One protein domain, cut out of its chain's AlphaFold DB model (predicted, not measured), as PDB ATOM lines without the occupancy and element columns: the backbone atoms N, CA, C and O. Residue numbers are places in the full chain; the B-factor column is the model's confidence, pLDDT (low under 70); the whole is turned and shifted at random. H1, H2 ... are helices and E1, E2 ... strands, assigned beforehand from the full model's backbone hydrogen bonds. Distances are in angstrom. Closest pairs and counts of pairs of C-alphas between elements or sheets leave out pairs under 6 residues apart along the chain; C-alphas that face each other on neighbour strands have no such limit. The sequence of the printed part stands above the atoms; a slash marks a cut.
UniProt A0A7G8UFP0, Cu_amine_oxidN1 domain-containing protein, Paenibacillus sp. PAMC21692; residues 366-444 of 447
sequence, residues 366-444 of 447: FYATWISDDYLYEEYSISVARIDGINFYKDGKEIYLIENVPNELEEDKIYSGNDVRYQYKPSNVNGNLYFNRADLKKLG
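Overview. This is residues 366 to 444 of the 447 residues of the protein "Cu_amine_oxidN1 domain-containing protein" of Paenibacillus sp. PAMC21692 (UniProt A0A7G8UFP0). What shape do these atoms make? Two small antiparallel sheets, E1-E7-E6-E5 and E2-E3-E4, stand as loosely joined neighbours: the end of E4 meets E5 at one place and H2 bridges the sheets at another, while H1 and H3 sit together at one end of the four-strand sheet. What is it made of? The printed part has 79 residues with three named helices and seven named strands, in the order H1 E1 H2 E2 E3 E4 E5 E6 E7 H3, and its class is mixed, helices and strands. How large is it? It is compact, with a radius of gyration of the C-alphas of 11.6 A, and rounded, with spans of 29 by 26 by 25 A.

Arrangement. How is the larger sheet joined? E1 (residues 370 to 372), E7 (432 to 436), E6 (420 to 425) and E5 (414 to 417) are antiparallel neighbours in that order, with N 371 and O 435 at 2.9 A, N 434 and O 423 at 2.8 A, and N 415 and O 422 at 2.8 A. The sheet is only just strongly twisted, its C-alphas up to 4.2 A off the best plane, and E5, E6 and E7 form a meander, each strand the antiparallel neighbour of the one before. And the smaller one? E2 (382 to 385), E3 (390 to 394) and E4 (397 to 402) form a second meander, with N 391 and O 385 at 2.8 A and N 392 and O 400 at 2.8 A. The closest C-alphas of E4 and E5, Ile 402 and Gly 417, are 5.5 A apart. Where are the helices? H2 (373 to 380) is at the smaller sheet's level, its closest C-alphas to E2 those of Tyr 377 and Ser 383, 5.1 A, and it only grazes the larger sheet. H3 (437 to 442) is on the larger sheet, with Asp 439 and Val 420 of E6 at 5.4 A between C-alphas; H1 (366 to 369) only just touches H3, with 3 pairs of C-alphas within 8 A, the closest Thr 369 and Arg 437 at 5.6 A. Are the helix backbones regularly bonded? Each O i to N i+4 pair is within hydrogen-bond range in H2 and H3, and H1 is too short for such a pair.

Along the chain. Where are the ends? H1 begins at C-alpha 366 (-6.854, 26.226, 33.905), and H3 ends at C-alpha 442 (-14.950, 32.182, 18.271). Which elements are longest? E6 spans 16.4 A, E4 15.0 A, E3 13.6 A and E7 13.1 A from first to last C-alpha, and H2, the longest helix by residues with 8, spans 10.1 A, a little less than E5 with 10.3 A and E2 with 10.2 A.

Size, cuts and confidence. Is anything missing or long? The printed part has no cut, and the link from E4 to E5, 11 residues, is long. Where is confidence low? Residues 426 to 431 are under 70 in pLDDT.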
ATOM      1  N   PHE A 366      -6.730  27.291  34.890       77.38
ATOM      2  CA  PHE A 366      -6.854  26.226  33.905       77.38
ATOM      3  C   PHE A 366      -8.281  26.127  33.357       77.38
ATOM      4  O   PHE A 366      -8.474  26.172  32.149       77.38
ATOM      5  N   TYR A 367      -9.294  26.056  34.218       75.12
ATOM      6  CA  TYR A 367     -10.688  25.832  33.811       75.12
ATOM      7  C   TYR A 367     -11.387  27.108  33.331       75.12
ATOM      8  O   TYR A 367     -12.382  27.045  32.607       75.12
ATOM      9  N   ALA A 368     -10.819  28.272  33.661       72.94
ATOM     10  CA  ALA A 368     -11.144  29.534  33.001       72.94
ATOM     11  C   ALA A 368     -10.718  29.538  31.519       72.94
ATOM     12  O   ALA A 368     -11.357  30.183  30.687       72.94
ATOM     13  N   THR A 369      -9.664  28.793  31.176       84.62
ATOM     14  CA  THR A 369      -9.106  28.724  29.816       84.62
ATOM     15  C   THR A 369      -9.594  27.497  29.044       84.62
ATOM     16  O   THR A 369      -9.769  27.560  27.826       84.62
ATOM     17  N   TRP A 370      -9.838  26.390  29.740       87.50
ATOM     18  CA  TRP A 370     -10.099  25.075  29.172       87.50
ATOM     19  C   TRP A 370     -11.438  24.509  29.656       87.50
ATOM     20  O   TRP A 370     -11.831  24.691  30.805       87.50
ATOM     21  N   ILE A 371     -12.144  23.817  28.770       86.88
ATOM     22  CA  ILE A 371     -13.434  23.168  29.032       86.88
ATOM     23  C   ILE A 371     -13.331  21.695  28.642       86.88
ATOM     24  O   ILE A 371     -12.801  21.397  27.574       86.88
ATOM     25  N   SER A 372     -13.770  20.781  29.508       89.25
ATOM     26  CA  SER A 372     -13.800  19.356  29.164       89.25
ATOM     27  C   SER A 372     -14.929  19.053  28.181       89.25
ATOM     28  O   SER A 372     -15.943  19.752  28.155       89.25
ATOM     29  N   ASP A 373     -14.766  17.989  27.407       86.00
ATOM     30  CA  ASP A 373     -15.840  17.323  26.668       86.00
ATOM     31  C   ASP A 373     -17.072  17.021  27.534       86.00
ATOM     32  O   ASP A 373     -18.188  17.309  27.103       86.00
ATOM     33  N   ASP A 374     -16.888  16.554  28.771       79.00
ATOM     34  CA  ASP A 374     -18.003  16.353  29.712       79.00
ATOM     35  C   ASP A 374     -18.790  17.653  29.963       79.00
ATOM     36  O   ASP A 374     -20.018  17.684  29.870       79.00
ATOM     37  N   TYR A 375     -18.088  18.763  30.217       81.94
ATOM     38  CA  TYR A 375     -18.731  20.049  30.502       81.94
ATOM     39  C   TYR A 375     -19.347  20.669  29.238       81.94
ATOM     40  O   TYR A 375     -20.360  21.363  29.309       81.94
ATOM     41  N   LEU A 376     -18.771  20.409  28.057       83.69
ATOM     42  CA  LEU A 376     -19.389  20.777  26.780       83.69
ATOM     43  C   LEU A 376     -20.744  20.092  26.590       83.69
ATOM     44  O   LEU A 376     -21.684  20.726  26.099       83.69
ATOM     45  N   TYR A 377     -20.866  18.836  27.018       80.88
ATOM     46  CA  TYR A 377     -22.129  18.117  26.969       80.88
ATOM     47  C   TYR A 377     -23.127  18.667  27.992       80.88
ATOM     48  O   TYR A 377     -24.261  18.976  27.630       80.88
ATOM     49  N   GLU A 378     -22.705  18.843  29.244       75.31
ATOM     50  CA  GLU A 378     -23.581  19.286  30.337       75.31
ATOM     51  C   GLU A 378     -24.123  20.708  30.142       75.31
ATOM     52  O   GLU A 378     -25.319  20.937  30.320       75.31
ATOM     53  N   GLU A 379     -23.268  21.654  29.753       83.69
ATOM     54  CA  GLU A 379     -23.637  23.072  29.678       83.69
ATOM     55  C   GLU A 379     -24.185  23.461  28.299       83.69
ATOM     56  O   GLU A 379     -25.112  24.261  28.186       83.69
ATOM     57  N   TYR A 380     -23.630  22.887  27.228       84.56
ATOM     58  CA  TYR A 380     -23.908  23.338  25.860       84.56
ATOM     59  C   TYR A 380     -24.583  22.277  24.986       84.56
ATOM     60  O   TYR A 380     -24.899  22.566  23.824       84.56
ATOM     61  N   SER A 381     -24.835  21.079  25.534       86.75
ATOM     62  CA  SER A 381     -25.368  19.918  24.803       86.75
ATOM     63  C   SER A 381     -24.515  19.550  23.584       86.75
ATOM     64  O   SER A 381     -25.038  19.156  22.539       86.75
ATOM     65  N   ILE A 382     -23.193  19.712  23.712       86.94
ATOM     66  CA  ILE A 382     -22.217  19.367  22.681       86.94
ATOM     67  C   ILE A 382     -21.465  18.113  23.117       86.94
ATOM     68  O   ILE A 382     -20.691  18.160  24.067       86.94
ATOM     69  N   SER A 383     -21.670  16.994  22.424       86.69
ATOM     70  CA  SER A 383     -20.879  15.783  22.657       86.69
ATOM     71  C   SER A 383     -19.646  15.749  21.761       86.69
ATOM     72  O   SER A 383     -19.632  16.309  20.662       86.69
ATOM     73  N   VAL A 384     -18.601  15.077  22.235       89.19
ATOM     74  CA  VAL A 384     -17.330  14.938  21.528       89.19
ATOM     75  C   VAL A 384     -17.022  13.455  21.343       89.19
ATOM     76  O   VAL A 384     -17.163  12.671  22.278       89.19
ATOM     77  N   ALA A 385     -16.611  13.058  20.140       84.81
ATOM     78  CA  ALA A 385     -16.174  11.695  19.854       84.81
ATOM     79  C   ALA A 385     -14.852  11.690  19.086       84.81
ATOM     80  O   ALA A 385     -14.560  12.609  18.321       84.81
ATOM     81  N   ARG A 386     -14.064  10.628  19.265       83.00
ATOM     82  CA  ARG A 386     -12.786  10.436  18.575       83.00
ATOM     83  C   ARG A 386     -12.879   9.244  17.627       83.00
ATOM     84  O   ARG A 386     -12.647   8.113  18.042       83.00
ATOM     85  N   ILE A 387     -13.300   9.505  16.389       70.94
ATOM     86  CA  ILE A 387     -13.563   8.469  15.375       70.94
ATOM     87  C   ILE A 387     -12.501   8.551  14.267       70.94
ATOM     88  O   ILE A 387     -11.661   7.664  14.184       70.94
ATOM     89  N   ASP A 388     -12.483   9.658  13.512       72.38
ATOM     90  CA  ASP A 388     -11.533   9.953  12.416       72.38
ATOM     91  C   ASP A 388     -10.895  11.350  12.594       72.38
ATOM     92  O   ASP A 388     -10.661  12.111  11.654       72.38
ATOM     93  N   GLY A 389     -10.675  11.726  13.852       85.75
ATOM     94  CA  GLY A 389     -10.399  13.093  14.281       85.75
ATOM     95  C   GLY A 389     -11.054  13.344  15.633       85.75
ATOM     96  O   GLY A 389     -11.328  12.395  16.366       85.75
ATOM     97  N   ILE A 390     -11.304  14.606  15.974       92.62
ATOM     98  CA  ILE A 390     -12.180  14.962  17.097       92.62
ATOM     99  C   ILE A 390     -13.439  15.606  16.521       92.62
ATOM    100  O   ILE A 390     -13.387  16.709  15.976       92.62
ATOM    101  N   ASN A 391     -14.556  14.896  16.632       90.75
ATOM    102  CA  ASN A 391     -15.854  15.269  16.087       90.75
ATOM    103  C   ASN A 391     -16.714  15.881  17.199       90.75
ATOM    104  O   ASN A 391     -16.856  15.288  18.268       90.75
ATOM    105  N   PHE A 392     -17.314  17.038  16.934       92.31
ATOM    106  CA  PHE A 392     -18.263  17.701  17.824       92.31
ATOM    107  C   PHE A 392     -19.671  17.519  17.279       92.31
ATOM    108  O   PHE A 392     -19.920  17.794  16.102       92.31
ATOM    109  N   TYR A 393     -20.605  17.132  18.140       87.31
ATOM    110  CA  TYR A 393     -22.003  16.944  17.785       87.31
ATOM    111  C   TYR A 393     -22.902  17.817  18.642       87.31
ATOM    112  O   TYR A 393     -22.723  17.897  19.852       87.31
ATOM    113  N   LYS A 394     -23.922  18.408  18.023       87.94
ATOM    114  CA  LYS A 394     -25.023  19.078  18.717       87.94
ATOM    115  C   LYS A 394     -26.337  18.553  18.164       87.94
ATOM    116  O   LYS A 394     -26.495  18.443  16.947       87.94
ATOM    117  N   ASP A 395     -27.241  18.148  19.051       83.31
ATOM    118  CA  ASP A 395     -28.519  17.519  18.688       83.31
ATOM    119  C   ASP A 395     -28.355  16.316  17.733       83.31
ATOM    120  O   ASP A 395     -29.135  16.111  16.799       83.31
ATOM    121  N   GLY A 396     -27.283  15.539  17.931       76.88
ATOM    122  CA  GLY A 396     -26.953  14.365  17.116       76.88
ATOM    123  C   GLY A 396     -26.419  14.670  15.710       76.88
ATOM    124  O   GLY A 396     -26.218  13.741  14.930       76.88
ATOM    125  N   LYS A 397     -26.180  15.940  15.365       83.06
ATOM    126  CA  LYS A 397     -25.565  16.351  14.095       83.06
ATOM    127  C   LYS A 397     -24.136  16.797  14.317       83.06
ATOM    128  O   LYS A 397     -23.869  17.545  15.253       83.06
ATOM    129  N   GLU A 398     -23.237  16.370  13.438       89.69
ATOM    130  CA  GLU A 398     -21.859  16.853  13.453       89.69
ATOM    131  C   GLU A 398     -21.838  18.345  13.112       89.69
ATOM    132  O   GLU A 398     -22.384  18.767  12.090       89.69
ATOM    133  N   ILE A 399     -21.240  19.136  13.997       92.00
ATOM    134  CA  ILE A 399     -21.091  20.586  13.846       92.00
ATOM    135  C   ILE A 399     -19.640  20.991  13.587       92.00
ATOM    136  O   ILE A 399     -19.399  22.098  13.103       92.00
ATOM    137  N   TYR A 400     -18.678  20.119  13.904       93.00
ATOM    138  CA  TYR A 400     -17.261  20.397  13.707       93.00
ATOM    139  C   TYR A 400     -16.406  19.138  13.693       93.00
ATOM    140  O   TYR A 400     -16.692  18.187  14.419       93.00
ATOM    141  N   LEU A 401     -15.309  19.189  12.942       92.06
ATOM    142  CA  LEU A 401     -14.297  18.142  12.894       92.06
ATOM    143  C   LEU A 401     -12.906  18.768  12.988       92.06
ATOM    144  O   LEU A 401     -12.527  19.611  12.173       92.06
ATOM    145  N   ILE A 402     -12.126  18.317  13.967       91.12
ATOM    146  CA  ILE A 402     -10.681  18.519  14.001       91.12
ATOM    147  C   ILE A 402     -10.039  17.334  13.282       91.12
ATOM    148  O   ILE A 402     -10.056  16.212  13.789       91.12
ATOM    149  N   GLU A 403      -9.481  17.587  12.104       88.75
ATOM    150  CA  GLU A 403      -8.793  16.577  11.295       88.75
ATOM    151  C   GLU A 403      -7.332  16.388  11.740       88.75
ATOM    152  O   GLU A 403      -6.760  17.228  12.436       88.75
ATOM    153  N   ASN A 404      -6.697  15.298  11.290       86.31
ATOM    154  CA  ASN A 404      -5.267  15.010  11.502       86.31
ATOM    155  C   ASN A 404      -4.836  14.959  12.984       86.31
ATOM    156  O   ASN A 404      -3.715  15.328  13.338       86.31
ATOM    157  N   VAL A 405      -5.730  14.492  13.859       87.56
ATOM    158  CA  VAL A 405      -5.452  14.293  15.288       87.56
ATOM    159  C   VAL A 405      -4.479  13.115  15.454       87.56
ATOM    160  O   VAL A 405      -4.746  12.043  14.908       87.56
ATOM    161  N   PRO A 406      -3.362  13.262  16.196       85.88
ATOM    162  CA  PRO A 406      -2.432  12.157  16.454       85.88
ATOM    163  C   PRO A 406      -3.143  10.971  17.105       85.88
ATOM    164  O   PRO A 406      -4.059  11.190  17.886       85.88
ATOM    165  N   ASN A 407      -2.707   9.733  16.848       81.31
ATOM    166  CA  ASN A 407      -3.321   8.527  17.433       81.31
ATOM    167  C   ASN A 407      -3.137   8.442  18.957       81.31
ATOM    168  O   ASN A 407      -4.033   7.989  19.671       81.31
ATOM    169  N   GLU A 408      -2.025   8.958  19.470       83.81
ATOM    170  CA  GLU A 408      -1.728   9.039  20.900       83.81
ATOM    171  C   GLU A 408      -1.561  10.503  21.306       83.81
ATOM    172  O   GLU A 408      -0.896  11.280  20.614       83.81
ATOM    173  N   LEU A 409      -2.199  10.878  22.415       85.50
ATOM    174  CA  LEU A 409      -2.101  12.212  22.993       85.50
ATOM    175  C   LEU A 409      -1.278  12.123  24.273       85.50
ATOM    176  O   LEU A 409      -1.565  11.310  25.149       85.50
ATOM    177  N   GLU A 410      -0.250  12.955  24.365       85.88
ATOM    178  CA  GLU A 410       0.561  13.097  25.567       85.88
ATOM    179  C   GLU A 410      -0.199  13.960  26.582       85.88
ATOM    180  O   GLU A 410      -0.827  14.962  26.222       85.88
ATOM    181  N   GLU A 411      -0.140  13.568  27.854       86.19
ATOM    182  CA  GLU A 411      -0.700  14.337  28.966       86.19
ATOM    183  C   GLU A 411      -0.098  15.752  29.013       86.19
ATOM    184  O   GLU A 411       1.099  15.934  28.786       86.19
ATOM    185  N   ASP A 412      -0.944  16.757  29.265       79.88
ATOM    186  CA  ASP A 412      -0.590  18.188  29.348       79.88
ATOM    187  C   ASP A 412       0.001  18.814  28.064       79.88
ATOM    188  O   ASP A 412       0.326  20.008  28.034       79.88
ATOM    189  N   LYS A 413       0.108  18.063  26.960       88.88
ATOM    190  CA  LYS A 413       0.554  18.604  25.673       88.88
ATOM    191  C   LYS A 413      -0.589  19.314  24.957       88.88
ATOM    192  O   LYS A 413      -1.661  18.750  24.742       88.88
ATOM    193  N   ILE A 414      -0.333  20.554  24.541       91.12
ATOM    194  CA  ILE A 414      -1.285  21.348  23.762       91.12
ATOM    195  C   ILE A 414      -1.129  21.013  22.282       91.12
ATOM    196  O   ILE A 414      -0.078  21.234  21.676       91.12
ATOM    197  N   TYR A 415      -2.217  20.537  21.700       92.88
ATOM    198  CA  TYR A 415      -2.387  20.315  20.277       92.88
ATOM    199  C   TYR A 415      -3.250  21.430  19.681       92.88
ATOM    200  O   TYR A 415      -4.005  22.105  20.381       92.88
ATOM    201  N   SER A 416      -3.137  21.628  18.372       90.19
ATOM    202  CA  SER A 416      -3.964  22.571  17.623       90.19
ATOM    203  C   SER A 416      -4.365  21.923  16.312       90.19
ATOM    204  O   SER A 416      -3.511  21.401  15.599       90.19
ATOM    205  N   GLY A 417      -5.648  21.975  15.983       87.50
ATOM    206  CA  GLY A 417      -6.152  21.529  14.691       87.50
ATOM    207  C   GLY A 417      -7.426  22.284  14.359       87.50
ATOM    208  O   GLY A 417      -8.236  22.516  15.251       87.50
ATOM    209  N   ASN A 418      -7.560  22.701  13.097       81.94
ATOM    210  CA  ASN A 418      -8.698  23.477  12.598       81.94
ATOM    211  C   ASN A 418      -9.099  24.589  13.591       81.94
ATOM    212  O   ASN A 418     -10.167  24.560  14.171       81.94
ATOM    213  N   ASP A 419      -8.186  25.520  13.882       86.56
ATOM    214  CA  ASP A 419      -8.402  26.668  14.786       86.56
ATOM    215  C   ASP A 419      -8.824  26.372  16.243       86.56
ATOM    216  O   ASP A 419      -9.051  27.314  17.005       86.56
ATOM    217  N   VAL A 420      -8.875  25.105  16.667       93.44
ATOM    218  CA  VAL A 420      -9.182  24.708  18.045       93.44
ATOM    219  C   VAL A 420      -7.946  24.118  18.698       93.44
ATOM    220  O   VAL A 420      -7.378  23.120  18.241       93.44
ATOM    221  N   ARG A 421      -7.538  24.715  19.818       96.88
ATOM    222  CA  ARG A 421      -6.548  24.113  20.705       96.88
ATOM    223  C   ARG A 421      -7.218  23.122  21.644       96.88
ATOM    224  O   ARG A 421      -8.264  23.416  22.228       96.88
ATOM    225  N   TYR A 422      -6.576  21.976  21.823       94.62
ATOM    226  CA  TYR A 422      -7.032  20.912  22.709       94.62
ATOM    227  C   TYR A 422      -5.857  20.245  23.429       94.62
ATOM    228  O   TYR A 422      -4.716  20.318  22.976       94.62
ATOM    229  N   GLN A 423      -6.125  19.608  24.561       91.69
ATOM    230  CA  GLN A 423      -5.140  18.827  25.309       91.69
ATOM    231  C   GLN A 423      -5.810  17.645  26.006       91.69
ATOM    232  O   GLN A 423      -7.005  17.678  26.298       91.69
ATOM    233  N   TYR A 424      -5.026  16.611  26.280       88.25
ATOM    234  CA  TYR A 424      -5.475  15.419  26.986       88.25
ATOM    235  C   TYR A 424      -5.049  15.484  28.454       88.25
ATOM    236  O   TYR A 424      -3.885  15.777  28.745       88.25
ATOM    237  N   LYS A 425      -5.977  15.189  29.373       82.56
ATOM    238  CA  LYS A 425      -5.646  14.925  30.778       82.56
ATOM    239  C   LYS A 425      -6.297  13.623  31.242       82.56
ATOM    240  O   LYS A 425      -7.526  13.521  31.202       82.56
ATOM    241  N   PRO A 426      -5.515  12.628  31.683       65.25
ATOM    242  CA  PRO A 426      -6.058  11.372  32.170       65.25
ATOM    243  C   PRO A 426      -6.906  11.608  33.430       65.25
ATOM    244  O   PRO A 426      -6.470  12.245  34.387       65.25
ATOM    245  N   SER A 427      -8.133  11.086  33.418       60.84
ATOM    246  CA  SER A 427      -9.012  10.983  34.582       60.84
ATOM    247  C   SER A 427      -9.307   9.503  34.852       60.84
ATOM    248  O   SER A 427      -9.078   8.650  33.992       60.84
ATOM    249  N   ASN A 428      -9.801   9.189  36.050       39.59
ATOM    250  CA  ASN A 428      -9.937   7.819  36.558       39.59
ATOM    251  C   ASN A 428     -10.916   6.924  35.773       39.59
ATOM    252  O   ASN A 428     -10.976   5.733  36.065       39.59
ATOM    253  N   VAL A 429     -11.696   7.471  34.831       38.53
ATOM    254  CA  VAL A 429     -12.782   6.721  34.167       38.53
ATOM    255  C   VAL A 429     -12.695   6.752  32.642       38.53
ATOM    256  O   VAL A 429     -13.130   5.809  32.002       38.53
ATOM    257  N   ASN A 430     -12.080   7.776  32.062       45.44
ATOM    258  CA  ASN A 430     -11.557   7.860  30.699       45.44
ATOM    259  C   ASN A 430     -10.766   9.174  30.670       45.44
ATOM    260  O   ASN A 430     -11.100  10.106  31.397       45.44
ATOM    261  N   GLY A 431      -9.671   9.270  29.919       52.53
ATOM    262  CA  GLY A 431      -8.972  10.554  29.869       52.53
ATOM    263  C   GLY A 431      -9.822  11.607  29.163       52.53
ATOM    264  O   GLY A 431     -10.343  11.338  28.083       52.53
ATOM    265  N   ASN A 432      -9.950  12.779  29.780       77.19
ATOM    266  CA  ASN A 432     -10.834  13.833  29.304       77.19
ATOM    267  C   ASN A 432     -10.090  14.694  28.281       77.19
ATOM    268  O   ASN A 432      -8.929  15.082  28.486       77.19
ATOM    269  N   LEU A 433     -10.763  15.005  27.175       89.44
ATOM    270  CA  LEU A 433     -10.285  16.009  26.234       89.44
ATOM    271  C   LEU A 433     -10.703  17.389  26.728       89.44
ATOM    272  O   LEU A 433     -11.867  17.645  27.020       89.44
ATOM    273  N   TYR A 434      -9.738  18.298  26.789       92.50
ATOM    274  CA  TYR A 434      -9.959  19.687  27.151       92.50
ATOM    275  C   TYR A 434      -9.769  20.575  25.935       92.50
ATOM    276  O   TYR A 434      -8.754  20.483  25.253       92.50
ATOM    277  N   PHE A 435     -10.706  21.488  25.713       94.69
ATOM    278  CA  PHE A 435     -10.727  22.413  24.584       94.69
ATOM    279  C   PHE A 435     -10.570  23.845  25.063       94.69
ATOM    280  O   PHE A 435     -11.016  24.200  26.153       94.69
ATOM    281  N   ASN A 436      -9.914  24.689  24.276       95.38
ATOM    282  CA  ASN A 436      -9.743  26.081  24.658       95.38
ATOM    283  C   ASN A 436     -11.066  26.851  24.510       95.38
ATOM    284  O   ASN A 436     -11.643  26.921  23.426       95.38
ATOM    285  N   ARG A 437     -11.533  27.477  25.593       92.31
ATOM    286  CA  ARG A 437     -12.816  28.195  25.622       92.31
ATOM    287  C   ARG A 437     -12.864  29.367  24.642       92.31
ATOM    288  O   ARG A 437     -13.905  29.595  24.038       92.31
ATOM    289  N   ALA A 438     -11.769  30.109  24.464       92.19
ATOM    290  CA  ALA A 438     -11.756  31.246  23.541       92.19
ATOM    291  C   ALA A 438     -11.901  30.796  22.079       92.19
ATOM    292  O   ALA A 438     -12.593  31.453  21.301       92.19
ATOM    293  N   ASP A 439     -11.311  29.650  21.734       95.94
ATOM    294  CA  ASP A 439     -11.417  29.070  20.395       95.94
ATOM    295  C   ASP A 439     -12.862  28.603  20.128       95.94
ATOM    296  O   ASP A 439     -13.444  28.933  19.096       95.94
ATOM    297  N   LEU A 440     -13.501  27.945  21.103       94.06
ATOM    298  CA  LEU A 440     -14.899  27.511  20.983       94.06
ATOM    299  C   LEU A 440     -15.906  28.677  20.962       94.06
ATOM    300  O   LEU A 440     -16.895  28.611  20.232       94.06
ATOM    301  N   LYS A 441     -15.645  29.767  21.700       93.50
ATOM    302  CA  LYS A 441     -16.439  31.010  21.620       93.50
ATOM    303  C   LYS A 441     -16.354  31.640  20.233       93.50
ATOM    304  O   LYS A 441     -17.363  32.071  19.686       93.50
ATOM    305  N   LYS A 442     -15.158  31.663  19.633       92.25
ATOM    306  CA  LYS A 442     -14.950  32.182  18.271       92.25
ATOM    307  C   LYS A 442     -15.746  31.386  17.230       92.25
ATOM    308  O   LYS A 442     -16.215  31.969  16.257       92.25
ATOM    309  N   LEU A 443     -15.910  30.080  17.449       89.94
ATOM    310  CA  LEU A 443     -16.733  29.200  16.614       89.94
ATOM    311  C   LEU A 443     -18.239  29.286  16.924       89.94
ATOM    312  O   LEU A 443     -19.042  28.705  16.196       89.94
ATOM    313  N   GLY A 444     -18.638  30.012  17.972       91.88
ATOM    314  CA  GLY A 444     -20.034  30.138  18.393       91.88
ATOM    315  C   GLY A 444     -20.606  28.871  19.034       91.88
ATOM    316  O   GLY A 444     -21.822  28.693  19.052       91.88
TER     317      GLY A 444